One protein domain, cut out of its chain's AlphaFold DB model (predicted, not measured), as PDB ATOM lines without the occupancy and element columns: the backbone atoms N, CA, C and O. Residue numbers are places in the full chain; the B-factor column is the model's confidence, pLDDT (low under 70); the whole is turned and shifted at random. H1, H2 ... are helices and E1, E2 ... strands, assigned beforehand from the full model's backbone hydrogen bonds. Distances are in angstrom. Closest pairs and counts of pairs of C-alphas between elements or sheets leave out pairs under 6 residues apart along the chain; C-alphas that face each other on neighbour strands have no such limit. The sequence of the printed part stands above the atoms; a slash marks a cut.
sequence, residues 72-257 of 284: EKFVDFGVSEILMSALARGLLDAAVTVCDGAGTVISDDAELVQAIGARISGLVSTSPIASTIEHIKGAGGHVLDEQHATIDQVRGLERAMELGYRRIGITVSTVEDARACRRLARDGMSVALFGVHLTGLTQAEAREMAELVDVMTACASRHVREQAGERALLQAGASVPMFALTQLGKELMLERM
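This is residues 72 to 257 of the 284 residues of an uncharacterized protein of Euryarchaeota archaeon 55_53 (UniProt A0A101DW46). A twisted sheet of seven strands makes the core, with helices packed over both faces: H4, H5, H6 and H7 in a row on one, H1, H2 and H8 on the other. H3 sits out by the edge strand E2, and residues 142 to 143 of the link after it pair briefly with E2. The printed part has 186 residues, with eight named helices and eight named strands, in the order H1 E1 E2 H2 E3 H3 H4 E4 H5 E5 H6 E6 H7 E7 E8 H8; the sheet runs E2 E1 E4 E5 E6 E8 E7, mixed. The class is mixed, helices and strands, and the whole is compact, with a radius of gyration of the C-alphas of 15.1 A and spans of 43 by 33 by 31 A.

Begin at E4, residues 167 to 172, parallel to E1, residues 94 to 99 (N 96 to O 169, 2.8 A), and to E5, residues 190 to 195 (N 168 to O 190, 2.8 A). E2, residues 103 to 107, forms a hairpin with E1; look at N 97 and O 105, 2.9 A. Beyond E5 come E6, residues 215 to 217, parallel to it (N 195 to O 215, 2.8 A), then antiparallel E8, residues 242 to 244 (N 216 to O 243, 2.8 A), and E7, residues 234 to 236, in a hairpin with E8 (N 236 to O 242, 2.9 A). In three layers, helices on both faces, one face has H4, residues 153 to 162, H5, residues 175 to 184, H6, residues 203 to 212, and H7, residues 222 to 231; the other has H1, residues 79 to 88, H2, residues 110 to 117, H3, residues 130 to 138, and H8, residues 247 to 257. E4, H5, E5 and E5, H6, E6 are strand-helix-strand units, parallel neighbours with a helix between, and E6, H7, E7 is a split one, with E8 between its strands; each crossover is right-handed. H6 and H7 touch at C-alphas 206 and 224, 5.1 A, a steep tilt of 38 degrees; H1 and H8 touch at C-alphas 82 and 256, 5.3 A, about perpendicular at 86 degrees. E3, residues 122 to 125, pairs with no named strand. Every O i to N i+4 pair is within hydrogen-bond range in H1 to H6 and H8; H7 has 5 of 6.

Find C-alpha 79 at (239.964, 172.484, 235.940), where H1 begins its 14.2 A. E4 and E5 are each 16.1 A long, and H8 runs 15.2 A to C-alpha 257 at (246.843, 181.964, 231.171).

The C-alphas farthest apart, Ala 130 and Glu 230, are 44.4 A apart. The printed part has no cut; H3 to H4 is the long link. Mean pLDDT of the printed part is 96.1, and no printed residue is under 70.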
ATOM      1  N   GLU A  72     243.445 177.351 247.665       81.62
ATOM      2  CA  GLU A  72     244.814 177.036 247.253       81.62
ATOM      3  C   GLU A  72     244.894 176.680 245.765       81.62
ATOM      4  O   GLU A  72     244.005 176.032 245.216       81.62
ATOM      5  N   LYS A  73     246.006 177.031 245.109       80.62
ATOM      6  CA  LYS A  73     246.300 176.639 243.720       80.62
ATOM      7  C   LYS A  73     247.296 175.487 243.727       80.62
ATOM      8  O   LYS A  73     248.457 175.683 244.085       80.62
ATOM      9  N   PHE A  74     246.853 174.288 243.353       80.12
ATOM     10  CA  PHE A  74     247.726 173.107 243.350       80.12
ATOM     11  C   PHE A  74     248.563 173.010 242.067       80.12
ATOM     12  O   PHE A  74     249.692 172.523 242.095       80.12
ATOM     13  N   VAL A  75     248.011 173.476 240.945       87.50
ATOM     14  CA  VAL A  75     248.651 173.484 239.624       87.50
ATOM     15  C   VAL A  75     248.325 174.778 238.884       87.50
ATOM     16  O   VAL A  75     247.307 175.414 239.139       87.50
ATOM     17  N   ASP A  76     249.154 175.157 237.910       90.38
ATOM     18  CA  ASP A  76     248.884 176.351 237.099       90.38
ATOM     19  C   ASP A  76     247.650 176.182 236.200       90.38
ATOM     20  O   ASP A  76     246.880 177.127 236.031       90.38
ATOM     21  N   PHE A  77     247.436 174.977 235.660       92.00
ATOM     22  CA  PHE A  77     246.324 174.641 234.766       92.00
ATOM     23  C   PHE A  77     245.567 173.409 235.267       92.00
ATOM     24  O   PHE A  77     245.737 172.312 234.735       92.00
ATOM     25  N   GLY A  78     244.728 173.590 236.281       94.12
ATOM     26  CA  GLY A  78     243.712 172.615 236.673       94.12
ATOM     27  C   GLY A  78     242.316 173.084 236.274       94.12
ATOM     28  O   GLY A  78     242.113 174.229 235.861       94.12
ATOM     29  N   VAL A  79     241.345 172.175 236.335       96.56
ATOM     30  CA  VAL A  79     239.964 172.484 235.940       96.56
ATOM     31  C   VAL A  79     239.328 173.491 236.895       96.56
ATOM     32  O   VAL A  79     238.737 174.459 236.423       96.56
ATOM     33  N   SER A  80     239.518 173.329 238.207       96.19
ATOM     34  CA  SER A  80     239.086 174.307 239.213       96.19
ATOM     35  C   SER A  80     239.706 175.681 238.973       96.19
ATOM     36  O   SER A  80     238.995 176.679 239.007       96.19
ATOM     37  N   GLU A  81     240.989 175.741 238.611       96.88
ATOM     38  CA  GLU A  81     241.680 177.003 238.365       96.88
ATOM     39  C   GLU A  81     241.146 177.714 237.113       96.88
ATOM     40  O   GLU A  81     241.027 178.945 237.102       96.88
ATOM     41  N   ILE A  82     240.817 176.962 236.053       97.94
ATOM     42  CA  ILE A  82     240.168 177.518 234.855       97.94
ATOM     43  C   ILE A  82     238.782 178.051 235.205       97.94
ATOM     44  O   ILE A  82     238.475 179.186 234.846       97.94
ATOM     45  N   LEU A  83     237.968 177.263 235.914       98.31
ATOM     46  CA  LEU A  83     236.625 177.670 236.328       98.31
ATOM     47  C   LEU A  83     236.673 178.935 237.193       98.31
ATOM     48  O   LEU A  83     235.974 179.895 236.888       98.31
ATOM     49  N   MET A  84     237.562 178.983 238.188       97.62
ATOM     50  CA  MET A  84     237.802 180.157 239.033       97.62
ATOM     51  C   MET A  84     238.122 181.398 238.188       97.62
ATOM     52  O   MET A  84     237.502 182.445 238.358       97.62
ATOM     53  N   SER A  85     239.059 181.285 237.241       97.88
ATOM     54  CA  SER A  85     239.477 182.418 236.398       97.88
ATOM     55  C   SER A  85     238.352 182.880 235.461       97.88
ATOM     56  O   SER A  85     238.186 184.075 235.214       97.88
ATOM     57  N   ALA A  86     237.559 181.937 234.947       98.50
ATOM     58  CA  ALA A  86     236.437 182.213 234.062       98.50
ATOM     59  C   ALA A  86     235.249 182.864 234.790       98.50
ATOM     60  O   ALA A  86     234.646 183.785 234.238       98.50
ATOM     61  N   LEU A  87     234.948 182.430 236.019       98.56
ATOM     62  CA  LEU A  87     233.936 183.038 236.891       98.56
ATOM     63  C   LEU A  87     234.347 184.451 237.308       98.56
ATOM     64  O   LEU A  87     233.602 185.402 237.086       98.56
ATOM     65  N   ALA A  88     235.581 184.616 237.797       98.06
ATOM     66  CA  ALA A  88     236.108 185.907 238.249       98.06
ATOM     67  C   ALA A  88     236.093 186.997 237.158       98.06
ATOM     68  O   ALA A  88     236.142 188.188 237.460       98.06
ATOM     69  N   ARG A  89     236.038 186.600 235.880       97.69
ATOM     70  CA  ARG A  89     236.003 187.504 234.720       97.69
ATOM     71  C   ARG A  89     234.690 187.464 233.940       97.69
ATOM     72  O   ARG A  89     234.593 188.093 232.888       97.69
ATOM     73  N   GLY A  90     233.682 186.748 234.437       97.62
ATOM     74  CA  GLY A  90     232.333 186.715 233.869       97.62
ATOM     75  C   GLY A  90     232.181 185.951 232.549       97.62
ATOM     76  O   GLY A  90     231.119 186.044 231.920       97.62
ATOM     77  N   LEU A  91     233.199 185.185 232.124       98.31
ATOM     78  CA  LEU A  91     233.081 184.262 230.985       98.31
ATOM     79  C   LEU A  91     232.085 183.146 231.310       98.31
ATOM     80  O   LEU A  91     231.324 182.726 230.442       98.31
ATOM     81  N   LEU A  92     232.077 182.718 232.570       98.69
ATOM     82  CA  LEU A  92     231.051 181.874 233.166       98.69
ATOM     83  C   LEU A  92     230.313 182.675 234.246       98.69
ATOM     84  O   LEU A  92     230.887 183.590 234.832       98.69
ATOM     85  N   ASP A  93     229.043 182.358 234.474       98.38
ATOM     86  CA  ASP A  93     228.218 182.911 235.552       98.38
ATOM     87  C   ASP A  93     227.867 181.883 236.636       98.38
ATOM     88  O   ASP A  93     227.407 182.284 237.695       98.38
ATOM     89  N   ALA A  94     228.135 180.592 236.417       98.69
ATOM     90  CA  ALA A  94     228.140 179.567 237.459       98.69
ATOM     91  C   ALA A  94     229.018 178.371 237.076       98.69
ATOM     92  O   ALA A  94     229.313 178.134 235.899       98.69
ATOM     93  N   ALA A  95     229.401 177.582 238.076       98.81
ATOM     94  CA  ALA A  95     230.015 176.278 237.902       98.81
ATOM     95  C   ALA A  95     229.245 175.188 238.656       98.81
ATOM     96  O   ALA A  95     228.838 175.376 239.801       98.81
ATOM     97  N   VAL A  96     229.096 174.030 238.014       98.75
ATOM     98  CA  VAL A  96     228.601 172.783 238.602       98.75
ATOM     99  C   VAL A  96     229.797 171.855 238.791       98.75
ATOM    100  O   VAL A  96     230.445 171.441 237.827       98.75
ATOM    101  N   THR A  97     230.134 171.578 240.045       98.12
ATOM    102  CA  THR A  97     231.309 170.784 240.429       98.12
ATOM    103  C   THR A  97     230.948 169.785 241.527       98.12
ATOM    104  O   THR A  97     229.771 169.591 241.841       98.12
ATOM    105  N   VAL A  98     231.947 169.107 242.090       97.56
ATOM    106  CA  VAL A  98     231.775 168.153 243.189       97.56
ATOM    107  C   VAL A  98     232.549 168.589 244.427       97.56
ATOM    108  O   VAL A  98     233.638 169.145 244.317       97.56
ATOM    109  N   CYS A  99     232.010 168.288 245.608       97.44
ATOM    110  CA  CYS A  99     232.656 168.521 246.895       97.44
ATOM    111  C   CYS A  99     232.477 167.305 247.817       97.44
ATOM    112  O   CYS A  99     231.366 166.792 247.976       97.44
ATOM    113  N   ASP A 100     233.549 166.824 248.451       96.50
ATOM    114  CA  ASP A 100     233.411 165.817 249.502       96.50
ATOM    115  C   ASP A 100     232.641 166.372 250.699       96.50
ATOM    116  O   ASP A 100     232.920 167.467 251.179       96.50
ATOM    117  N   GLY A 101     231.659 165.610 251.177       97.19
ATOM    118  CA  GLY A 101     230.732 166.080 252.199       97.19
ATOM    119  C   GLY A 101     229.475 166.760 251.654       97.19
ATOM    120  O   GLY A 101     228.572 167.022 252.443       97.19
ATOM    121  N   ALA A 102     229.387 167.047 250.348       98.12
ATOM    122  CA  ALA A 102     228.230 167.737 249.762       98.12
ATOM    123  C   ALA A 102     227.761 167.194 248.397       98.12
ATOM    124  O   ALA A 102     226.634 167.463 247.998       98.12
ATOM    125  N   GLY A 103     228.561 166.395 247.689       98.25
ATOM    126  CA  GLY A 103     228.163 165.851 246.387       98.25
ATOM    127  C   GLY A 103     228.243 166.910 245.294       98.25
ATOM    128  O   GLY A 103     229.245 167.620 245.213       98.25
ATOM    129  N   THR A 104     227.217 167.018 244.445       98.75
ATOM    130  CA  THR A 104     227.139 168.078 243.427       98.75
ATOM    131  C   THR A 104     226.875 169.447 244.058       98.75
ATOM    132  O   THR A 104     225.910 169.626 244.805       98.75
ATOM    133  N   VAL A 105     227.693 170.432 243.684       98.81
ATOM    134  CA  VAL A 105     227.604 171.827 244.136       98.81
ATOM    135  C   VAL A 105     227.486 172.760 242.932       98.81
ATOM    136  O   VAL A 105     228.232 172.613 241.965       98.81
ATOM    137  N   ILE A 106     226.576 173.731 243.010       98.88
ATOM    138  CA  ILE A 106     226.421 174.832 242.055       98.88
ATOM    139  C   ILE A 106     226.862 176.125 242.741       98.88
ATOM    140  O   ILE A 106     226.358 176.439 243.817       98.88
ATOM    141  N   SER A 107     227.776 176.880 242.139       98.69
ATOM    142  CA  SER A 107     228.264 178.143 242.705       98.69
ATOM    143  C   SER A 107     228.668 179.126 241.613       98.69
ATOM    144  O   SER A 107     229.254 178.724 240.610       98.69
ATOM    145  N   ASP A 108     228.386 180.405 241.824       98.44
ATOM    146  CA  ASP A 108     228.894 181.537 241.043       98.44
ATOM    147  C   ASP A 108     230.142 182.180 241.680       98.44
ATOM    148  O   ASP A 108     230.890 182.888 241.003       98.44
ATOM    149  N   ASP A 109     230.428 181.867 242.946       98.25
ATOM    150  CA  ASP A 109     231.631 182.316 243.641       98.25
ATOM    151  C   ASP A 109     232.892 181.562 243.174       98.25
ATOM    152  O   ASP A 109     232.997 180.332 243.268       98.25
ATOM    153  N   ALA A 110     233.866 182.317 242.658       97.56
ATOM    154  CA  ALA A 110     235.107 181.780 242.106       97.56
ATOM    155  C   ALA A 110     236.021 181.155 243.173       97.56
ATOM    156  O   ALA A 110     236.689 180.154 242.890       97.56
ATOM    157  N   GLU A 111     236.067 181.725 244.381       96.81
ATOM    158  CA  GLU A 111     236.918 181.233 245.466       96.81
ATOM    159  C   GLU A 111     236.369 179.926 246.032       96.81
ATOM    160  O   GLU A 111     237.132 178.975 246.205       96.81
ATOM    161  N   LEU A 112     235.051 179.824 246.216       97.50
ATOM    162  CA  LEU A 112     234.381 178.604 246.651       97.50
ATOM    163  C   LEU A 112     234.608 177.466 245.653       97.50
ATOM    164  O   LEU A 112     234.975 176.362 246.057       97.50
ATOM    165  N   VAL A 113     234.445 177.733 244.352       97.69
ATOM    166  CA  VAL A 113     234.690 176.742 243.289       97.69
ATOM    167  C   VAL A 113     236.137 176.249 243.311       97.69
ATOM    168  O   VAL A 113     236.379 175.043 243.190       97.69
ATOM    169  N   GLN A 114     237.105 177.146 243.518       96.69
ATOM    170  CA  GLN A 114     238.503 176.750 243.678       96.69
ATOM    171  C   GLN A 114     238.712 175.920 244.952       96.69
ATOM    172  O   GLN A 114     239.315 174.850 244.888       96.69
ATOM    173  N   ALA A 115     238.199 176.378 246.093       95.19
ATOM    174  CA  ALA A 115     238.381 175.751 247.398       95.19
ATOM    175  C   ALA A 115     237.838 174.314 247.455       95.19
ATOM    176  O   ALA A 115     238.473 173.413 248.014       95.19
ATOM    177  N   ILE A 116     236.676 174.062 246.846       94.81
ATOM    178  CA  ILE A 116     236.117 172.709 246.802       94.81
ATOM    179  C   ILE A 116     236.829 171.833 245.768       94.81
ATOM    180  O   ILE A 116     237.079 170.665 246.055       94.81
ATOM    181  N   GLY A 117     237.231 172.380 244.615       91.94
ATOM    182  CA  GLY A 117     237.804 171.600 243.516       91.94
ATOM    183  C   GLY A 117     239.300 171.273 243.642       91.94
ATOM    184  O   GLY A 117     239.706 170.159 243.312       91.94
ATOM    185  N   ALA A 118     240.127 172.191 244.154       86.00
ATOM    186  CA  ALA A 118     241.594 172.137 244.029       86.00
ATOM    187  C   ALA A 118     242.261 170.883 244.621       86.00
ATOM    188  O   ALA A 118     243.343 170.467 244.196       86.00
ATOM    189  N   ARG A 119     241.640 170.286 245.645       79.06
ATOM    190  CA  ARG A 119     242.186 169.132 246.380       79.06
ATOM    191  C   ARG A 119     241.473 167.815 246.059       79.06
ATOM    192  O   ARG A 119     241.931 166.755 246.506       79.06
ATOM    193  N   ILE A 120     240.397 167.859 245.272       83.81
ATOM    194  CA  ILE A 120     239.607 166.686 244.894       83.81
ATOM    195  C   ILE A 120     240.212 166.035 243.644       83.81
ATOM    196  O   ILE A 120     240.633 166.696 242.701       83.81
ATOM    197  N   SER A 121     240.321 164.704 243.667       81.94
ATOM    198  CA  SER A 121     240.716 163.895 242.503       81.94
ATOM    199  C   SER A 121     239.461 163.302 241.845       81.94
ATOM    200  O   SER A 121     238.594 164.069 241.446       81.94
ATOM    201  N   GLY A 122     239.307 161.980 241.734       92.12
ATOM    202  CA  GLY A 122     238.055 161.384 241.256       92.12
ATOM    203  C   GLY A 122     237.125 161.044 242.411       92.12
ATOM    204  O   GLY A 122     237.267 159.972 242.985       92.12
ATOM    205  N   LEU A 123     236.196 161.918 242.799       96.38
ATOM    206  CA  LEU A 123     235.209 161.572 243.830       96.38
ATOM    207  C   LEU A 123     234.153 160.625 243.237       96.38
ATOM    208  O   LEU A 123     233.478 160.991 242.282       96.38
ATOM    209  N   VAL A 124     234.029 159.416 243.789       97.25
ATOM    210  CA  VAL A 124     233.093 158.379 243.308       97.25
ATOM    211  C   VAL A 124     231.781 158.442 244.081       97.25
ATOM    212  O   VAL A 124     230.705 158.405 243.494       97.25
ATOM    213  N   SER A 125     231.865 158.547 245.405       98.00
ATOM    214  CA  SER A 125     230.715 158.747 246.282       98.00
ATOM    215  C   SER A 125     231.145 159.436 247.570       98.00
ATOM    216  O   SER A 125     232.323 159.443 247.944       98.00
ATOM    217  N   THR A 126     230.193 160.058 248.254       98.12
ATOM    218  CA  THR A 126     230.451 160.801 249.483       98.12
ATOM    219  C   THR A 126     229.201 160.800 250.355       98.12
ATOM    220  O   THR A 126     228.100 160.606 249.849       98.12
ATOM    221  N   SER A 127     229.375 160.991 251.658       98.06
ATOM    222  CA  SER A 127     228.283 161.149 252.621       98.06
ATOM    223  C   SER A 127     228.164 162.617 253.042       98.06
ATOM    224  O   SER A 127     229.173 163.323 253.006       98.06
ATOM    225  N   PRO A 128     226.971 163.101 253.435       98.12
ATOM    226  CA  PRO A 128     226.783 164.493 253.830       98.12
ATOM    227  C   PRO A 128     227.558 164.830 255.109       98.12
ATOM    228  O   PRO A 128     227.454 164.134 256.120       98.12
ATOM    229  N   ILE A 129     228.285 165.946 255.076       98.06
ATOM    230  CA  ILE A 129     228.969 166.539 256.227       98.06
ATOM    231  C   ILE A 129     228.334 167.906 256.480       98.06
ATOM    232  O   ILE A 129     228.476 168.822 255.671       98.06
ATOM    233  N   ALA A 130     227.646 168.048 257.616       97.88
ATOM    234  CA  ALA A 130     226.849 169.236 257.928       97.88
ATOM    235  C   ALA A 130     227.653 170.543 257.835       97.88
ATOM    236  O   ALA A 130     227.229 171.460 257.142       97.88
ATOM    237  N   SER A 131     228.849 170.603 258.434       97.69
ATOM    238  CA  SER A 131     229.682 171.814 258.392       97.69
ATOM    239  C   SER A 131     230.161 172.168 256.981       97.69
ATOM    240  O   SER A 131     230.279 173.348 256.658       97.69
ATOM    241  N   THR A 132     230.388 171.173 256.116       97.88
ATOM    242  CA  THR A 132     230.711 171.398 254.699       97.88
ATOM    243  C   THR A 132     229.524 172.028 253.975       97.88
ATOM    244  O   THR A 132     229.683 173.035 253.289       97.88
ATOM    245  N   ILE A 133     228.330 171.457 254.141       98.62
ATOM    246  CA  ILE A 133     227.096 171.945 253.509       98.62
ATOM    247  C   ILE A 133     226.761 173.361 253.996       98.62
ATOM    248  O   ILE A 133     226.450 174.237 253.190       98.62
ATOM    249  N   GLU A 134     226.863 173.603 255.304       98.50
ATOM    250  CA  GLU A 134     226.639 174.915 255.916       98.50
ATOM    251  C   GLU A 134     227.619 175.964 255.391       98.50
ATOM    252  O   GLU A 134     227.195 177.073 255.068       98.50
ATOM    253  N   HIS A 135     228.903 175.617 255.247       98.25
ATOM    254  CA  HIS A 135     229.900 176.522 254.680       98.25
ATOM    255  C   HIS A 135     229.574 176.890 253.229       98.25
ATOM    256  O   HIS A 135     229.532 178.073 252.896       98.25
ATOM    257  N   ILE A 136     229.279 175.894 252.382       98.50
ATOM    258  CA  ILE A 136     228.920 176.114 250.971       98.50
ATOM    259  C   ILE A 136     227.721 177.061 250.868       98.50
ATOM    260  O   ILE A 136     227.765 178.029 250.115       98.50
ATOM    261  N   LYS A 137     226.675 176.828 251.669       98.50
ATOM    262  CA  LYS A 137     225.469 177.672 251.692       98.50
ATOM    263  C   LYS A 137     225.744 179.072 252.232       98.50
ATOM    264  O   LYS A 137     225.210 180.042 251.706       98.50
ATOM    265  N   GLY A 138     226.574 179.183 253.267       98.12
ATOM    266  CA  GLY A 138     226.997 180.463 253.834       98.12
ATOM    267  C   GLY A 138     227.775 181.327 252.839       98.12
ATOM    268  O   GLY A 138     227.666 182.548 252.886       98.12
ATOM    269  N   ALA A 139     228.492 180.693 251.908       97.06
ATOM    270  CA  ALA A 139     229.182 181.335 250.791       97.06
ATOM    271  C   ALA A 139     228.293 181.538 249.542       97.06
ATOM    272  O   ALA A 139     228.796 181.919 248.493       97.06
ATOM    273  N   GLY A 140     226.980 181.288 249.630       97.25
ATOM    274  CA  GLY A 140     226.033 181.475 248.522       97.25
ATOM    275  C   GLY A 140     225.932 180.300 247.542       97.25
ATOM    276  O   GLY A 140     225.093 180.328 246.644       97.25
ATOM    277  N   GLY A 141     226.720 179.240 247.731       98.38
ATOM    278  CA  GLY A 141     226.641 178.025 246.929       98.38
ATOM    279  C   GLY A 141     225.389 177.189 247.218       98.38
ATOM    280  O   GLY A 141     224.799 177.223 248.300       98.38
ATOM    281  N   HIS A 142     225.004 176.368 246.246       98.81
ATOM    282  CA  HIS A 142     223.874 175.451 246.335       98.81
ATOM    283  C   HIS A 142     224.352 174.001 246.315       98.81
ATOM    284  O   HIS A 142     225.047 173.575 245.395       98.81
ATOM    285  N   VAL A 143     223.920 173.221 247.302       98.75
ATOM    286  CA  VAL A 143     224.133 171.772 247.344       98.75
ATOM    287  C   VAL A 143     222.930 171.086 246.702       98.75
ATOM    288  O   VAL A 143     221.791 171.378 247.064       98.75
ATOM    289  N   LEU A 144     223.167 170.192 245.737       98.69
ATOM    290  CA  LEU A 144     222.088 169.535 244.990       98.69
ATOM    291  C   LEU A 144     221.212 168.646 245.886       98.69
ATOM    292  O   LEU A 144     219.993 168.606 245.726       98.69
ATOM    293  N   ASP A 145     221.846 167.916 246.804       98.50
ATOM    294  CA  ASP A 145     221.197 166.965 247.701       98.50
ATOM    295  C   ASP A 145     221.873 166.999 249.077       98.50
ATOM    296  O   ASP A 145     222.854 166.303 249.330       98.50
ATOM    297  N   GLU A 146     221.348 167.832 249.977       98.19
ATOM    298  CA  GLU A 146     221.886 167.996 251.335       98.19
ATOM    299  C   GLU A 146     221.731 166.731 252.202       98.19
ATOM    300  O   GLU A 146     222.446 166.569 253.189       98.19
ATOM    301  N   GLN A 147     220.801 165.832 251.857       97.75
ATOM    302  CA  GLN A 147     220.491 164.646 252.663       97.75
ATOM    303  C   GLN A 147     221.388 163.459 252.332       97.75
ATOM    304  O   GLN A 147     221.667 162.640 253.210       97.75
ATOM    305  N   HIS A 148     221.814 163.346 251.077       97.69
ATOM    306  CA  HIS A 148     222.583 162.195 250.610       97.69
ATOM    307  C   HIS A 148     223.924 162.562 249.984       97.69
ATOM    308  O   HIS A 148     224.706 161.660 249.706       97.69
ATOM    309  N   ALA A 149     224.213 163.855 249.793       97.94
ATOM    310  CA  ALA A 149     225.409 164.334 249.103       97.94
ATOM    311  C   ALA A 149     225.590 163.658 247.731       97.94
ATOM    312  O   ALA A 149     226.687 163.255 247.336       97.94
ATOM    313  N   THR A 150     224.477 163.515 247.008       98.31
ATOM    314  CA  THR A 150     224.427 162.847 245.709       98.31
ATOM    315  C   THR A 150     225.313 163.569 244.694       98.31
ATOM    316  O   THR A 150     225.261 164.793 244.550       98.31
ATOM    317  N   ILE A 151     226.114 162.793 243.961       98.50
ATOM    318  CA  ILE A 151     226.870 163.266 242.801       98.50
ATOM    319  C   ILE A 151     226.036 162.972 241.557       98.50
ATOM    320  O   ILE A 151     225.922 161.831 241.124       98.50
ATOM    321  N   ASP A 152     225.446 164.022 241.005       98.56
ATOM    322  CA  ASP A 152     224.679 164.003 239.763       98.56
ATOM    323  C   ASP A 152     224.909 165.329 239.033       98.56
ATOM    324  O   ASP A 152     224.456 166.394 239.460       98.56
ATOM    325  N   GLN A 153     225.709 165.279 237.975       98.25
ATOM    326  CA  GLN A 153     226.106 166.472 237.228       98.25
ATOM    327  C   GLN A 153     224.989 166.939 236.291       98.25
ATOM    328  O   GLN A 153     224.811 168.140 236.095       98.25
ATOM    329  N   VAL A 154     224.174 166.011 235.784       98.50
ATOM    330  CA  VAL A 154     223.045 166.309 234.896       98.50
ATOM    331  C   VAL A 154     221.980 167.101 235.652       98.50
ATOM    332  O   VAL A 154     221.629 168.202 235.232       98.50
ATOM    333  N   ARG A 155     221.544 166.611 236.820       98.56
ATOM    334  CA  ARG A 155     220.612 167.344 237.694       98.56
ATOM    335  C   ARG A 155     221.225 168.628 238.245       98.56
ATOM    336  O   ARG A 155     220.512 169.606 238.454       98.56
ATOM    337  N   GLY A 156     222.542 168.652 238.459       98.69
ATOM    338  CA  GLY A 156     223.270 169.873 238.805       98.69
ATOM    339  C   GLY A 156     223.139 170.961 237.736       98.69
ATOM    340  O   GLY A 156     222.865 172.116 238.065       98.69
ATOM    341  N   LEU A 157     223.268 170.591 236.459       98.62
ATOM    342  CA  LEU A 157     223.086 171.503 235.330       98.62
ATOM    343  C   LEU A 157     221.642 172.000 235.220       98.62
ATOM    344  O   LEU A 157     221.429 173.201 235.058       98.62
ATOM    345  N   GLU A 158     220.661 171.104 235.335       98.31
ATOM    346  CA  GLU A 158     219.239 171.479 235.352       98.31
ATOM    347  C   GLU A 158     218.961 172.480 236.473       98.31
ATOM    348  O   GLU A 158     218.354 173.527 236.247       98.31
ATOM    349  N   ARG A 159     219.493 172.217 237.671       98.50
ATOM    350  CA  ARG A 159     219.319 173.114 238.806       98.50
ATOM    351  C   ARG A 159     219.974 174.475 238.575       98.50
ATOM    352  O   ARG A 159     219.377 175.496 238.905       98.50
ATOM    353  N   ALA A 160     221.170 174.515 237.992       98.50
ATOM    354  CA  ALA A 160     221.827 175.771 237.636       98.50
ATOM    355  C   ALA A 160     220.997 176.586 236.623       98.50
ATOM    356  O   ALA A 160     220.861 177.801 236.765       98.50
ATOM    357  N   MET A 161     220.371 175.921 235.648       97.25
ATOM    358  CA  MET A 161     219.453 176.554 234.694       97.25
ATOM    359  C   MET A 161     218.208 177.136 235.375       97.25
ATOM    360  O   MET A 161     217.812 178.261 235.074       97.25
ATOM    361  N   GLU A 162     217.597 176.400 236.307       97.38
ATOM    362  CA  GLU A 162     216.436 176.866 237.083       97.38
ATOM    363  C   GLU A 162     216.749 178.087 237.952       97.38
ATOM    364  O   GLU A 162     215.889 178.944 238.150       97.38
ATOM    365  N   LEU A 163     217.980 178.169 238.460       97.75
ATOM    366  CA  LEU A 163     218.482 179.317 239.216       97.75
ATOM    367  C   LEU A 163     218.741 180.546 238.325       97.75
ATOM    368  O   LEU A 163     218.969 181.636 238.842       97.75
ATOM    369  N   GLY A 164     218.652 180.397 237.000       96.88
ATOM    370  CA  GLY A 164     218.752 181.490 236.034       96.88
ATOM    371  C   GLY A 164     220.144 181.704 235.439       96.88
ATOM    372  O   GLY A 164     220.317 182.642 234.656       96.88
ATOM    373  N   TYR A 165     221.117 180.844 235.757       98.19
ATOM    374  CA  TYR A 165     222.455 180.893 235.165       98.19
ATOM    375  C   TYR A 165     222.421 180.535 233.676       98.19
ATOM    376  O   TYR A 165     221.595 179.737 233.223       98.19
ATOM    377  N   ARG A 166     223.311 181.144 232.883       97.19
ATOM    378  CA  ARG A 166     223.303 181.025 231.414       97.19
ATOM    379  C   ARG A 166     224.642 180.625 230.814       97.19
ATOM    380  O   ARG A 166     224.644 180.066 229.719       97.19
ATOM    381  N   ARG A 167     225.754 180.924 231.480       98.38
ATOM    382  CA  ARG A 167     227.126 180.597 231.075       98.38
ATOM    383  C   ARG A 167     227.726 179.656 232.117       98.38
ATOM    384  O   ARG A 167     228.423 180.082 233.028       98.38
ATOM    385  N   ILE A 168     227.423 178.371 231.999       98.75
ATOM    386  CA  ILE A 168     227.663 177.389 233.059       98.75
ATOM    387  C   ILE A 168     228.876 176.528 232.707       98.75
ATOM    388  O   ILE A 168     228.898 175.889 231.657       98.75
ATOM    389  N   GLY A 169     229.873 176.478 233.588       98.69
ATOM    390  CA  GLY A 169     230.933 175.470 233.539       98.69
ATOM    391  C   GLY A 169     230.523 174.223 234.310       98.69
ATOM    392  O   GLY A 169     229.939 174.328 235.378       98.69
ATOM    393  N   ILE A 170     230.814 173.033 233.804       98.50
ATOM    394  CA  ILE A 170     230.414 171.789 234.472       98.50
ATOM    395  C   ILE A 170     231.467 170.705 234.279       98.50
ATOM    396  O   ILE A 170     231.977 170.500 233.176       98.50
ATOM    397  N   THR A 171     231.798 170.005 235.359       98.38
ATOM    398  CA  THR A 171     232.727 168.871 235.323       98.38
ATOM    399  C   THR A 171     231.980 167.565 235.093       98.38
ATOM    400  O   THR A 171     231.032 167.275 235.811       98.38
ATOM    401  N   VAL A 172     232.431 166.747 234.146       98.06
ATOM    402  CA  VAL A 172     231.859 165.423 233.851       98.06
ATOM    403  C   VAL A 172     232.960 164.370 233.789       98.06
ATOM    404  O   VAL A 172     234.051 164.634 233.280       98.06
ATOM    405  N   SER A 173     232.680 163.170 234.298       96.19
ATOM    406  CA  SER A 173     233.635 162.049 234.319       96.19
ATOM    407  C   SER A 173     233.202 160.842 233.487       96.19
ATOM    408  O   SER A 173     233.976 159.896 233.353       96.19
ATOM    409  N   THR A 174     231.993 160.862 232.920       96.94
ATOM    410  CA  THR A 174     231.434 159.774 232.103       96.94
ATOM    411  C   THR A 174     230.905 160.305 230.774       96.94
ATOM    412  O   THR A 174     230.517 161.475 230.659       96.94
ATOM    413  N   VAL A 175     230.915 159.458 229.743       97.88
ATOM    414  CA  VAL A 175     230.384 159.820 228.418       97.88
ATOM    415  C   VAL A 175     228.874 160.026 228.506       97.88
ATOM    416  O   VAL A 175     228.324 160.919 227.866       97.88
ATOM    417  N   GLU A 176     228.205 159.235 229.337       98.00
ATOM    418  CA  GLU A 176     226.775 159.292 229.606       98.00
ATOM    419  C   GLU A 176     226.365 160.667 230.137       98.00
ATOM    420  O   GLU A 176     225.466 161.290 229.559       98.00
ATOM    421  N   ASP A 177     227.059 161.163 231.167       98.00
ATOM    422  CA  ASP A 177     226.800 162.478 231.756       98.00
ATOM    423  C   ASP A 177     227.100 163.593 230.760       98.00
ATOM    424  O   ASP A 177     226.290 164.506 230.593       98.00
ATOM    425  N   ALA A 178     228.225 163.508 230.042       98.38
ATOM    426  CA  ALA A 178     228.575 164.486 229.015       98.38
ATOM    427  C   ALA A 178     227.484 164.568 227.932       98.38
ATOM    428  O   ALA A 178     227.026 165.655 227.569       98.38
ATOM    429  N   ARG A 179     227.005 163.412 227.458       98.31
ATOM    430  CA  ARG A 179     225.956 163.307 226.438       98.31
ATOM    431  C   ARG A 179     224.623 163.845 226.956       98.31
ATOM    432  O   ARG A 179     223.908 164.521 226.219       98.31
ATOM    433  N   ALA A 180     224.275 163.549 228.207       98.25
ATOM    434  CA  ALA A 180     223.067 164.059 228.846       98.25
ATOM    435  C   ALA A 180     223.114 165.581 229.024       98.25
ATOM    436  O   ALA A 180     222.180 166.262 228.603       98.25
ATOM    437  N   CYS A 181     224.226 166.124 229.517       98.12
ATOM    438  CA  CYS A 181     224.415 167.565 229.664       98.12
ATOM    439  C   CYS A 181     224.333 168.295 228.315       98.12
ATOM    440  O   CYS A 181     223.700 169.346 228.220       98.12
ATOM    441  N   ARG A 182     224.894 167.723 227.238       96.50
ATOM    442  CA  ARG A 182     224.756 168.301 225.889       96.50
ATOM    443  C   ARG A 182     223.318 168.364 225.394       96.50
ATOM    444  O   ARG A 182     222.975 169.338 224.734       96.50
ATOM    445  N   ARG A 183     222.472 167.387 225.731       96.06
ATOM    446  CA  ARG A 183     221.041 167.420 225.374       96.06
ATOM    447  C   ARG A 183     220.252 168.486 226.135       96.06
ATOM    448  O   ARG A 183     219.201 168.895 225.656       96.06
ATOM    449  N   LEU A 184     220.733 168.909 227.303       94.62
ATOM    450  CA  LEU A 184     220.084 169.938 228.117       94.62
ATOM    451  C   LEU A 184     220.424 171.364 227.679       94.62
ATOM    452  O   LEU A 184     219.675 172.282 228.007       94.62
ATOM    453  N   ALA A 185     221.531 171.567 226.958       86.69
ATOM    454  CA  ALA A 185     221.910 172.882 226.460       86.69
ATOM    455  C   ALA A 185     220.831 173.434 225.509       86.69
ATOM    456  O   ALA A 185     220.391 172.751 224.585       86.69
ATOM    457  N   ARG A 186     220.392 174.676 225.750       87.19
ATOM    458  CA  ARG A 186     219.329 175.355 224.990       87.19
ATOM    459  C   ARG A 186     219.863 176.600 224.289       87.19
ATOM    460  O   ARG A 186     220.912 177.127 224.658       87.19
ATOM    461  N   ASP A 187     219.099 177.108 223.327       83.25
ATOM    462  CA  ASP A 187     219.402 178.375 222.660       83.25
ATOM    463  C   ASP A 187     219.552 179.520 223.676       83.25
ATOM    464  O   ASP A 187     218.758 179.668 224.607       83.25
ATOM    465  N   GLY A 188     220.592 180.337 223.498       86.50
ATOM    466  CA  GLY A 188     220.921 181.440 224.407       86.50
ATOM    467  C   GLY A 188     221.686 181.031 225.670       86.50
ATOM    468  O   GLY A 188     221.963 181.893 226.507       86.50
ATOM    469  N   MET A 189     222.053 179.755 225.803       93.81
ATOM    470  CA  MET A 189     222.923 179.261 226.866       93.81
ATOM    471  C   MET A 189     224.303 178.887 226.331       93.81
ATOM    472  O   MET A 189     224.449 178.379 225.221       93.81
ATOM    473  N   SER A 190     225.320 179.096 227.159       96.12
ATOM    474  CA  SER A 190     226.664 178.573 226.954       96.12
ATOM    475  C   SER A 190     226.949 177.572 228.067       96.12
ATOM    476  O   SER A 190     226.949 177.933 229.240       96.12
ATOM    477  N   VAL A 191     227.139 176.305 227.714       98.00
ATOM    478  CA  VAL A 191     227.476 175.251 228.677       98.00
ATOM    479  C   VAL A 191     228.859 174.727 228.322       98.00
ATOM    480  O   VAL A 191     229.024 174.092 227.281       98.00
ATOM    481  N   ALA A 192     229.846 175.005 229.169       98.62
ATOM    482  CA  ALA A 192     231.212 174.530 229.015       98.62
ATOM    483  C   ALA A 192     231.395 173.200 229.762       98.62
ATOM    484  O   ALA A 192     231.379 173.178 230.993       98.62
ATOM    485  N   LEU A 193     231.576 172.093 229.039       98.75
ATOM    486  CA  LEU A 193     231.846 170.785 229.641       98.75
ATOM    487  C   LEU A 193     233.350 170.562 229.821       98.75
ATOM    488  O   LEU A 193     234.129 170.673 228.869       98.75
ATOM    489  N   PHE A 194     233.736 170.157 231.026       98.62
ATOM    490  CA  PHE A 194     235.095 169.796 231.405       98.62
ATOM    491  C   PHE A 194     235.173 168.295 231.685       98.62
ATOM    492  O   PHE A 194     234.680 167.817 232.705       98.62
ATOM    493  N   GLY A 195     235.820 167.548 230.792       97.94
ATOM    494  CA  GLY A 195     236.090 166.126 230.966       97.94
ATOM    495  C   GLY A 195     237.203 165.889 231.991       97.94
ATOM    496  O   GLY A 195     238.386 166.128 231.711       97.94
ATOM    497  N   VAL A 196     236.838 165.397 233.172       96.25
ATOM    498  CA  VAL A 196     237.746 165.161 234.303       96.25
ATOM    499  C   VAL A 196     237.853 163.685 234.643       96.25
ATOM    500  O   VAL A 196     236.918 162.917 234.461       96.25
ATOM    501  N   HIS A 197     239.008 163.286 235.182       94.31
ATOM    502  CA  HIS A 197     239.210 161.942 235.733       94.31
ATOM    503  C   HIS A 197     239.014 160.788 234.723       94.31
ATOM    504  O   HIS A 197     238.561 159.690 235.036       94.31
ATOM    505  N   LEU A 198     239.445 161.025 233.485       94.19
ATOM    506  CA  LEU A 198     239.180 160.177 232.314       94.19
ATOM    507  C   LEU A 198     240.186 159.029 232.116       94.19
ATOM    508  O   LEU A 198     240.284 158.439 231.042       94.19
ATOM    509  N   THR A 199     241.005 158.739 233.131       91.31
ATOM    510  CA  THR A 199     241.967 157.633 233.034       91.31
ATOM    511  C   THR A 199     241.221 156.304 232.945       91.31
ATOM    512  O   THR A 199     240.298 156.077 233.724       91.31
ATOM    513  N   GLY A 200     241.625 155.442 232.009       89.44
ATOM    514  CA  GLY A 200     241.004 154.136 231.777       89.44
ATOM    515  C   GLY A 200     239.836 154.122 230.785       89.44
ATOM    516  O   GLY A 200     239.270 153.054 230.582       89.44
ATOM    517  N   LEU A 201     239.484 155.252 230.153       94.94
ATOM    518  CA  LEU A 201     238.525 155.233 229.042       94.94
ATOM    519  C   LEU A 201     239.063 154.404 227.869       94.94
ATOM    520  O   LEU A 201     240.224 154.539 227.469       94.94
ATOM    521  N   THR A 202     238.186 153.602 227.272       96.19
ATOM    522  CA  THR A 202     238.452 152.915 226.008       96.19
ATOM    523  C   THR A 202     238.648 153.921 224.872       96.19
ATOM    524  O   THR A 202     238.267 155.090 224.962       96.19
ATOM    525  N   GLN A 203     239.205 153.472 223.746       96.38
ATOM    526  CA  GLN A 203     239.367 154.332 222.571       96.38
ATOM    527  C   GLN A 203     238.040 154.922 222.065       96.38
ATOM    528  O   GLN A 203     238.010 156.082 221.650       96.38
ATOM    529  N   ALA A 204     236.957 154.139 222.098       97.31
ATOM    530  CA  ALA A 204     235.637 154.584 221.661       97.31
ATOM    531  C   ALA A 204     235.066 155.649 222.608       97.31
ATOM    532  O   ALA A 204     234.663 156.715 222.147       97.31
ATOM    533  N   GLU A 205     235.122 155.406 223.920       97.88
ATOM    534  CA  GLU A 205     234.676 156.373 224.930       97.88
ATOM    535  C   GLU A 205     235.512 157.654 224.894       97.88
ATOM    536  O   GLU A 205     234.967 158.750 224.962       97.88
ATOM    537  N   ALA A 206     236.836 157.544 224.742       97.75
ATOM    538  CA  ALA A 206     237.724 158.699 224.643       97.75
ATOM    539  C   ALA A 206     237.413 159.554 223.405       97.75
ATOM    540  O   ALA A 206     237.439 160.783 223.488       97.75
ATOM    541  N   ARG A 207     237.104 158.917 222.267       98.00
ATOM    542  CA  ARG A 207     236.695 159.614 221.043       98.00
ATOM    543  C   ARG A 207     235.379 160.350 221.238       98.00
ATOM    544  O   ARG A 207     235.298 161.525 220.895       98.00
ATOM    545  N   GLU A 208     234.375 159.667 221.777       98.19
ATOM    546  CA  GLU A 208     233.061 160.265 221.992       98.19
ATOM    547  C   GLU A 208     233.128 161.391 223.033       98.19
ATOM    548  O   GLU A 208     232.614 162.482 222.800       98.19
ATOM    549  N   MET A 209     233.841 161.193 224.144       98.25
ATOM    550  CA  MET A 209     234.068 162.248 225.132       98.25
ATOM    551  C   MET A 209     234.726 163.479 224.489       98.25
ATOM    552  O   MET A 209     234.288 164.598 224.739       98.25
ATOM    553  N   ALA A 210     235.726 163.290 223.619       98.00
ATOM    554  CA  ALA A 210     236.391 164.384 222.909       98.00
ATOM    555  C   ALA A 210     235.490 165.119 221.893       98.00
ATOM    556  O   ALA A 210     235.799 166.242 221.499       98.00
ATOM    557  N   GLU A 211     234.388 164.509 221.450       97.88
ATOM    558  CA  GLU A 211     233.346 165.168 220.646       97.88
ATOM    559  C   GLU A 211     232.377 165.975 221.503       97.88
ATOM    560  O   GLU A 211     231.793 166.952 221.035       97.88
ATOM    561  N   LEU A 212     232.207 165.565 222.758       98.06
ATOM    562  CA  LEU A 212     231.231 166.145 223.660       98.06
ATOM    563  C   LEU A 212     231.805 167.287 224.494       98.06
ATOM    564  O   LEU A 212     231.050 168.204 224.785       98.06
ATOM    565  N   VAL A 213     233.076 167.279 224.903       98.50
ATOM    566  CA  VAL A 213     233.598 168.256 225.886       98.50
ATOM    567  C   VAL A 213     234.361 169.432 225.277       98.50
ATOM    568  O   VAL A 213     234.894 169.346 224.177       98.50
ATOM    569  N   ASP A 214     234.428 170.544 226.014       98.69
ATOM    570  CA  ASP A 214     235.164 171.751 225.611       98.69
ATOM    571  C   ASP A 214     236.615 171.723 226.082       98.69
ATOM    572  O   ASP A 214     237.520 172.149 225.361       98.69
ATOM    573  N   VAL A 215     236.837 171.208 227.292       98.62
ATOM    574  CA  VAL A 215     238.160 171.022 227.890       98.62
ATOM    575  C   VAL A 215     238.272 169.593 228.399       98.62
ATOM    576  O   VAL A 215     237.341 169.072 229.006       98.62
ATOM    577  N   MET A 216     239.413 168.949 228.174       97.25
ATOM    578  CA  MET A 216     239.628 167.550 228.532       97.25
ATOM    579  C   MET A 216     240.964 167.367 229.249       97.25
ATOM    580  O   MET A 216     242.022 167.748 228.739       97.25
ATOM    581  N   THR A 217     240.921 166.758 230.432       95.25
ATOM    582  CA  THR A 217     242.118 166.311 231.156       95.25
ATOM    583  C   THR A 217     242.541 164.940 230.640       95.25
ATOM    584  O   THR A 217     241.707 164.046 230.500       95.25
ATOM    585  N   ALA A 218     243.828 164.750 230.350       92.62
ATOM    586  CA  ALA A 218     244.279 163.518 229.702       92.62
ATOM    587  C   ALA A 218     245.169 162.618 230.567       92.62
ATOM    588  O   ALA A 218     245.389 161.465 230.203       92.62
ATOM    589  N   CYS A 219     245.652 163.120 231.713       89.56
ATOM    590  CA  CYS A 219     246.374 162.384 232.762       89.56
ATOM    591  C   CYS A 219     247.172 161.180 232.248       89.56
ATOM    592  O   CYS A 219     248.015 161.350 231.372       89.56
ATOM    593  N   ALA A 220     246.956 159.980 232.776       90.50
ATOM    594  CA  ALA A 220     247.679 158.792 232.348       90.50
ATOM    595  C   ALA A 220     246.947 157.998 231.260       90.50
ATOM    596  O   ALA A 220     247.296 156.848 231.036       90.50
ATOM    597  N   SER A 221     245.944 158.576 230.589       92.31
ATOM    598  CA  SER A 221     245.200 157.847 229.563       92.31
ATOM    599  C   SER A 221     245.859 157.968 228.200       92.31
ATOM    600  O   SER A 221     245.981 159.068 227.652       92.31
ATOM    601  N   ARG A 222     246.236 156.831 227.616       93.81
ATOM    602  CA  ARG A 222     246.766 156.789 226.251       93.81
ATOM    603  C   ARG A 222     245.714 157.261 225.248       93.81
ATOM    604  O   ARG A 222     245.973 158.180 224.472       93.81
ATOM    605  N   HIS A 223     244.531 156.657 225.288       95.38
ATOM    606  CA  HIS A 223     243.475 156.924 224.314       95.38
ATOM    607  C   HIS A 223     242.950 158.355 224.391       95.38
ATOM    608  O   HIS A 223     242.743 158.978 223.352       95.38
ATOM    609  N   VAL A 224     242.804 158.916 225.595       95.44
ATOM    610  CA  VAL A 224     242.404 160.319 225.742       95.44
ATOM    611  C   VAL A 224     243.463 161.252 225.167       95.44
ATOM    612  O   VAL A 224     243.113 162.168 224.432       95.44
ATOM    613  N   ARG A 225     244.756 161.019 225.436       95.06
ATOM    614  CA  ARG A 225     245.836 161.846 224.865       95.06
ATOM    615  C   ARG A 225     245.826 161.832 223.340       95.06
ATOM    616  O   ARG A 225     245.978 162.890 222.738       95.06
ATOM    617  N   GLU A 226     245.654 160.658 222.735       94.88
ATOM    618  CA  GLU A 226     245.575 160.499 221.280       94.88
ATOM    619  C   GLU A 226     244.340 161.225 220.714       94.88
ATOM    620  O   GLU A 226     244.486 162.132 219.897       94.88
ATOM    621  N   GLN A 227     243.132 160.896 221.191       96.56
ATOM    622  CA  GLN A 227     241.881 161.434 220.633       96.56
ATOM    623  C   GLN A 227     241.696 162.938 220.897       96.56
ATOM    624  O   GLN A 227     241.243 163.664 220.012       96.56
ATOM    625  N   ALA A 228     242.057 163.424 222.089       96.00
ATOM    626  CA  ALA A 228     241.990 164.846 222.417       96.00
ATOM    627  C   ALA A 228     243.072 165.638 221.672       96.00
ATOM    628  O   ALA A 228     242.792 166.697 221.117       96.00
ATOM    629  N   GLY A 229     244.300 165.113 221.615       95.00
ATOM    630  CA  GLY A 229     245.434 165.789 220.992       95.00
ATOM    631  C   GLY A 229     245.262 166.030 219.492       95.00
ATOM    632  O   GLY A 229     245.644 167.094 219.015       95.00
ATOM    633  N   GLU A 230     244.634 165.102 218.764       94.38
ATOM    634  CA  GLU A 230     244.323 165.261 217.333       94.38
ATOM    635  C   GLU A 230     243.336 166.406 217.047       94.38
ATOM    636  O   GLU A 230     243.363 166.992 215.964       94.38
ATOM    637  N   ARG A 231     242.468 166.728 218.012       95.44
ATOM    638  CA  ARG A 231     241.377 167.711 217.877       95.44
ATOM    639  C   ARG A 231     241.675 169.042 218.557       95.44
ATOM    640  O   ARG A 231     241.012 170.038 218.278       95.44
ATOM    641  N   ALA A 232     242.640 169.056 219.471       97.69
ATOM    642  CA  ALA A 232     242.871 170.178 220.357       97.69
ATOM    643  C   ALA A 232     243.263 171.458 219.608       97.69
ATOM    644  O   ALA A 232     244.153 171.476 218.758       97.69
ATOM    645  N   LEU A 233     242.648 172.567 220.010       98.00
ATOM    646  CA  LEU A 233     242.993 173.913 219.558       98.00
ATOM    647  C   LEU A 233     244.071 174.565 220.433       98.00
ATOM    648  O   LEU A 233     244.695 175.552 220.026       98.00
ATOM    649  N   LEU A 234     244.241 174.051 221.653       97.81
ATOM    650  CA  LEU A 234     245.232 174.475 222.634       97.81
ATOM    651  C   LEU A 234     245.530 173.311 223.585       97.81
ATOM    652  O   LEU A 234     244.628 172.567 223.965       97.81
ATOM    653  N   GLN A 235     246.789 173.185 223.993       97.19
ATOM    654  CA  GLN A 235     247.222 172.274 225.047       97.19
ATOM    655  C   GLN A 235     247.980 173.069 226.115       97.19
ATOM    656  O   GLN A 235     248.835 173.888 225.775       97.19
ATOM    657  N   ALA A 236     247.706 172.789 227.389       95.12
ATOM    658  CA  ALA A 236     248.509 173.249 228.518       95.12
ATOM    659  C   ALA A 236     249.163 172.055 229.226       95.12
ATOM    660  O   ALA A 236     248.502 171.054 229.497       95.12
ATOM    661  N   GLY A 237     250.462 172.174 229.524       92.12
ATOM    662  CA  GLY A 237     251.276 171.122 230.144       92.12
ATOM    663  C   GLY A 237     251.703 170.015 229.169       92.12
ATOM    664  O   GLY A 237     250.934 169.611 228.305       92.12
ATOM    665  N   ALA A 238     252.935 169.510 229.301       88.81
ATOM    666  CA  ALA A 238     253.458 168.407 228.477       88.81
ATOM    667  C   ALA A 238     253.431 167.045 229.200       88.81
ATOM    668  O   ALA A 238     253.253 165.999 228.575       88.81
ATOM    669  N   SER A 239     253.590 167.059 230.527       89.38
ATOM    670  CA  SER A 239     253.588 165.867 231.383       89.38
ATOM    671  C   SER A 239     252.189 165.342 231.672       89.38
ATOM    672  O   SER A 239     251.928 164.157 231.493       89.38
ATOM    673  N   VAL A 240     251.289 166.222 232.112       90.81
ATOM    674  CA  VAL A 240     249.881 165.940 232.426       90.81
ATOM    675  C   VAL A 240     249.058 166.953 231.626       90.81
ATOM    676  O   VAL A 240     248.812 168.050 232.121       90.81
ATOM    677  N   PRO A 241     248.750 166.657 230.350       93.81
ATOM    678  CA  PRO A 241     248.191 167.659 229.460       93.81
ATOM    679  C   PRO A 241     246.701 167.888 229.717       93.81
ATOM    680  O   PRO A 241     245.943 166.948 229.983       93.81
ATOM    681  N   MET A 242     246.297 169.146 229.566       95.75
ATOM    682  CA  MET A 242     244.908 169.552 229.383       95.75
ATOM    683  C   MET A 242     244.725 170.090 227.971       95.75
ATOM    684  O   MET A 242     245.572 170.838 227.479       95.75
ATOM    685  N   PHE A 243     243.620 169.724 227.333       98.19
ATOM    686  CA  PHE A 243     243.314 170.084 225.955       98.19
ATOM    687  C   PHE A 243     242.043 170.922 225.890       98.19
ATOM    688  O   PHE A 243     241.035 170.524 226.463       98.19
ATOM    689  N   ALA A 244     242.066 172.027 225.149       98.50
ATOM    690  CA  ALA A 244     240.852 172.684 224.682       98.50
ATOM    691  C   ALA A 244     240.459 172.104 223.326       98.50
ATOM    692  O   ALA A 244     241.251 172.165 222.384       98.50
ATOM    693  N   LEU A 245     239.246 171.577 223.221       98.56
ATOM    694  CA  LEU A 245     238.732 170.900 222.028       98.56
ATOM    695  C   LEU A 245     237.788 171.785 221.209       98.56
ATOM    696  O   LEU A 245     237.611 171.566 220.015       98.56
ATOM    697  N   THR A 246     237.233 172.824 221.830       98.50
ATOM    698  CA  THR A 246     236.355 173.804 221.186       98.50
ATOM    699  C   THR A 246     236.916 175.215 221.332       98.50
ATOM    700  O   THR A 246     237.829 175.474 222.125       98.50
ATOM    701  N   GLN A 247     236.365 176.157 220.564       98.31
ATOM    702  CA  GLN A 247     236.734 177.567 220.680       98.31
ATOM    703  C   GLN A 247     236.397 178.129 222.074       98.31
ATOM    704  O   GLN A 247     237.221 178.837 222.645       98.31
ATOM    705  N   LEU A 248     235.263 177.726 222.659       98.25
ATOM    706  CA  LEU A 248     234.898 178.065 224.037       98.25
ATOM    707  C   LEU A 248     235.936 177.537 225.037       98.25
ATOM    708  O   LEU A 248     236.465 178.299 225.842       98.25
ATOM    709  N   GLY A 249     236.301 176.254 224.949       98.56
ATOM    710  CA  GLY A 249     237.337 175.679 225.814       98.56
ATOM    711  C   GLY A 249     238.683 176.393 225.676       98.56
ATOM    712  O   GLY A 249     239.389 176.611 226.663       98.56
ATOM    713  N   LYS A 250     239.026 176.818 224.455       98.44
ATOM    714  CA  LYS A 250     240.255 177.568 224.183       98.44
ATOM    715  C   LYS A 250     240.225 178.939 224.844       98.44
ATOM    716  O   LYS A 250     241.224 179.324 225.443       98.44
ATOM    717  N   GLU A 251     239.112 179.658 224.756       98.50
ATOM    718  CA  GLU A 251     238.934 180.956 225.414       98.50
ATOM    719  C   GLU A 251     239.074 180.836 226.931       98.50
ATOM    720  O   GLU A 251     239.843 181.586 227.523       98.50
ATOM    721  N   LEU A 252     238.446 179.828 227.542       98.69
ATOM    722  CA  LEU A 252     238.544 179.575 228.984       98.69
ATOM    723  C   LEU A 252     239.989 179.277 229.423       98.69
ATOM    724  O   LEU A 252     240.477 179.821 230.414       98.69
ATOM    725  N   MET A 253     240.716 178.456 228.661       98.31
ATOM    726  CA  MET A 253     242.124 178.163 228.948       98.31
ATOM    727  C   MET A 253     243.048 179.370 228.729       98.31
ATOM    728  O   MET A 253     243.978 179.569 229.510       98.31
ATOM    729  N   LEU A 254     242.816 180.178 227.689       98.00
ATOM    730  CA  LEU A 254     243.556 181.425 227.457       98.00
ATOM    731  C   LEU A 254     243.267 182.462 228.543       98.00
ATOM    732  O   LEU A 254     244.156 183.218 228.923       98.00
ATOM    733  N   GLU A 255     242.045 182.485 229.064       97.94
ATOM    734  CA  GLU A 255     241.701 183.338 230.189       97.94
ATOM    735  C   GLU A 255     242.519 182.941 231.417       97.94
ATOM    736  O   GLU A 255     243.195 183.782 232.005       97.94
ATOM    737  N   ARG A 256     242.593 181.639 231.715       96.94
ATOM    738  CA  ARG A 256     243.438 181.125 232.796       96.94
ATOM    739  C   ARG A 256     244.914 181.510 232.644       96.94
ATOM    740  O   ARG A 256     245.570 181.782 233.647       96.94
ATOM    741  N   MET A 257     245.445 181.574 231.418       96.38
ATOM    742  CA  MET A 257     246.843 181.964 231.171       96.38
ATOM    743  C   MET A 257     247.199 183.337 231.750       96.38
ATOM    744  O   MET A 257     248.336 183.526 232.172       96.38
TER     745      MET A 257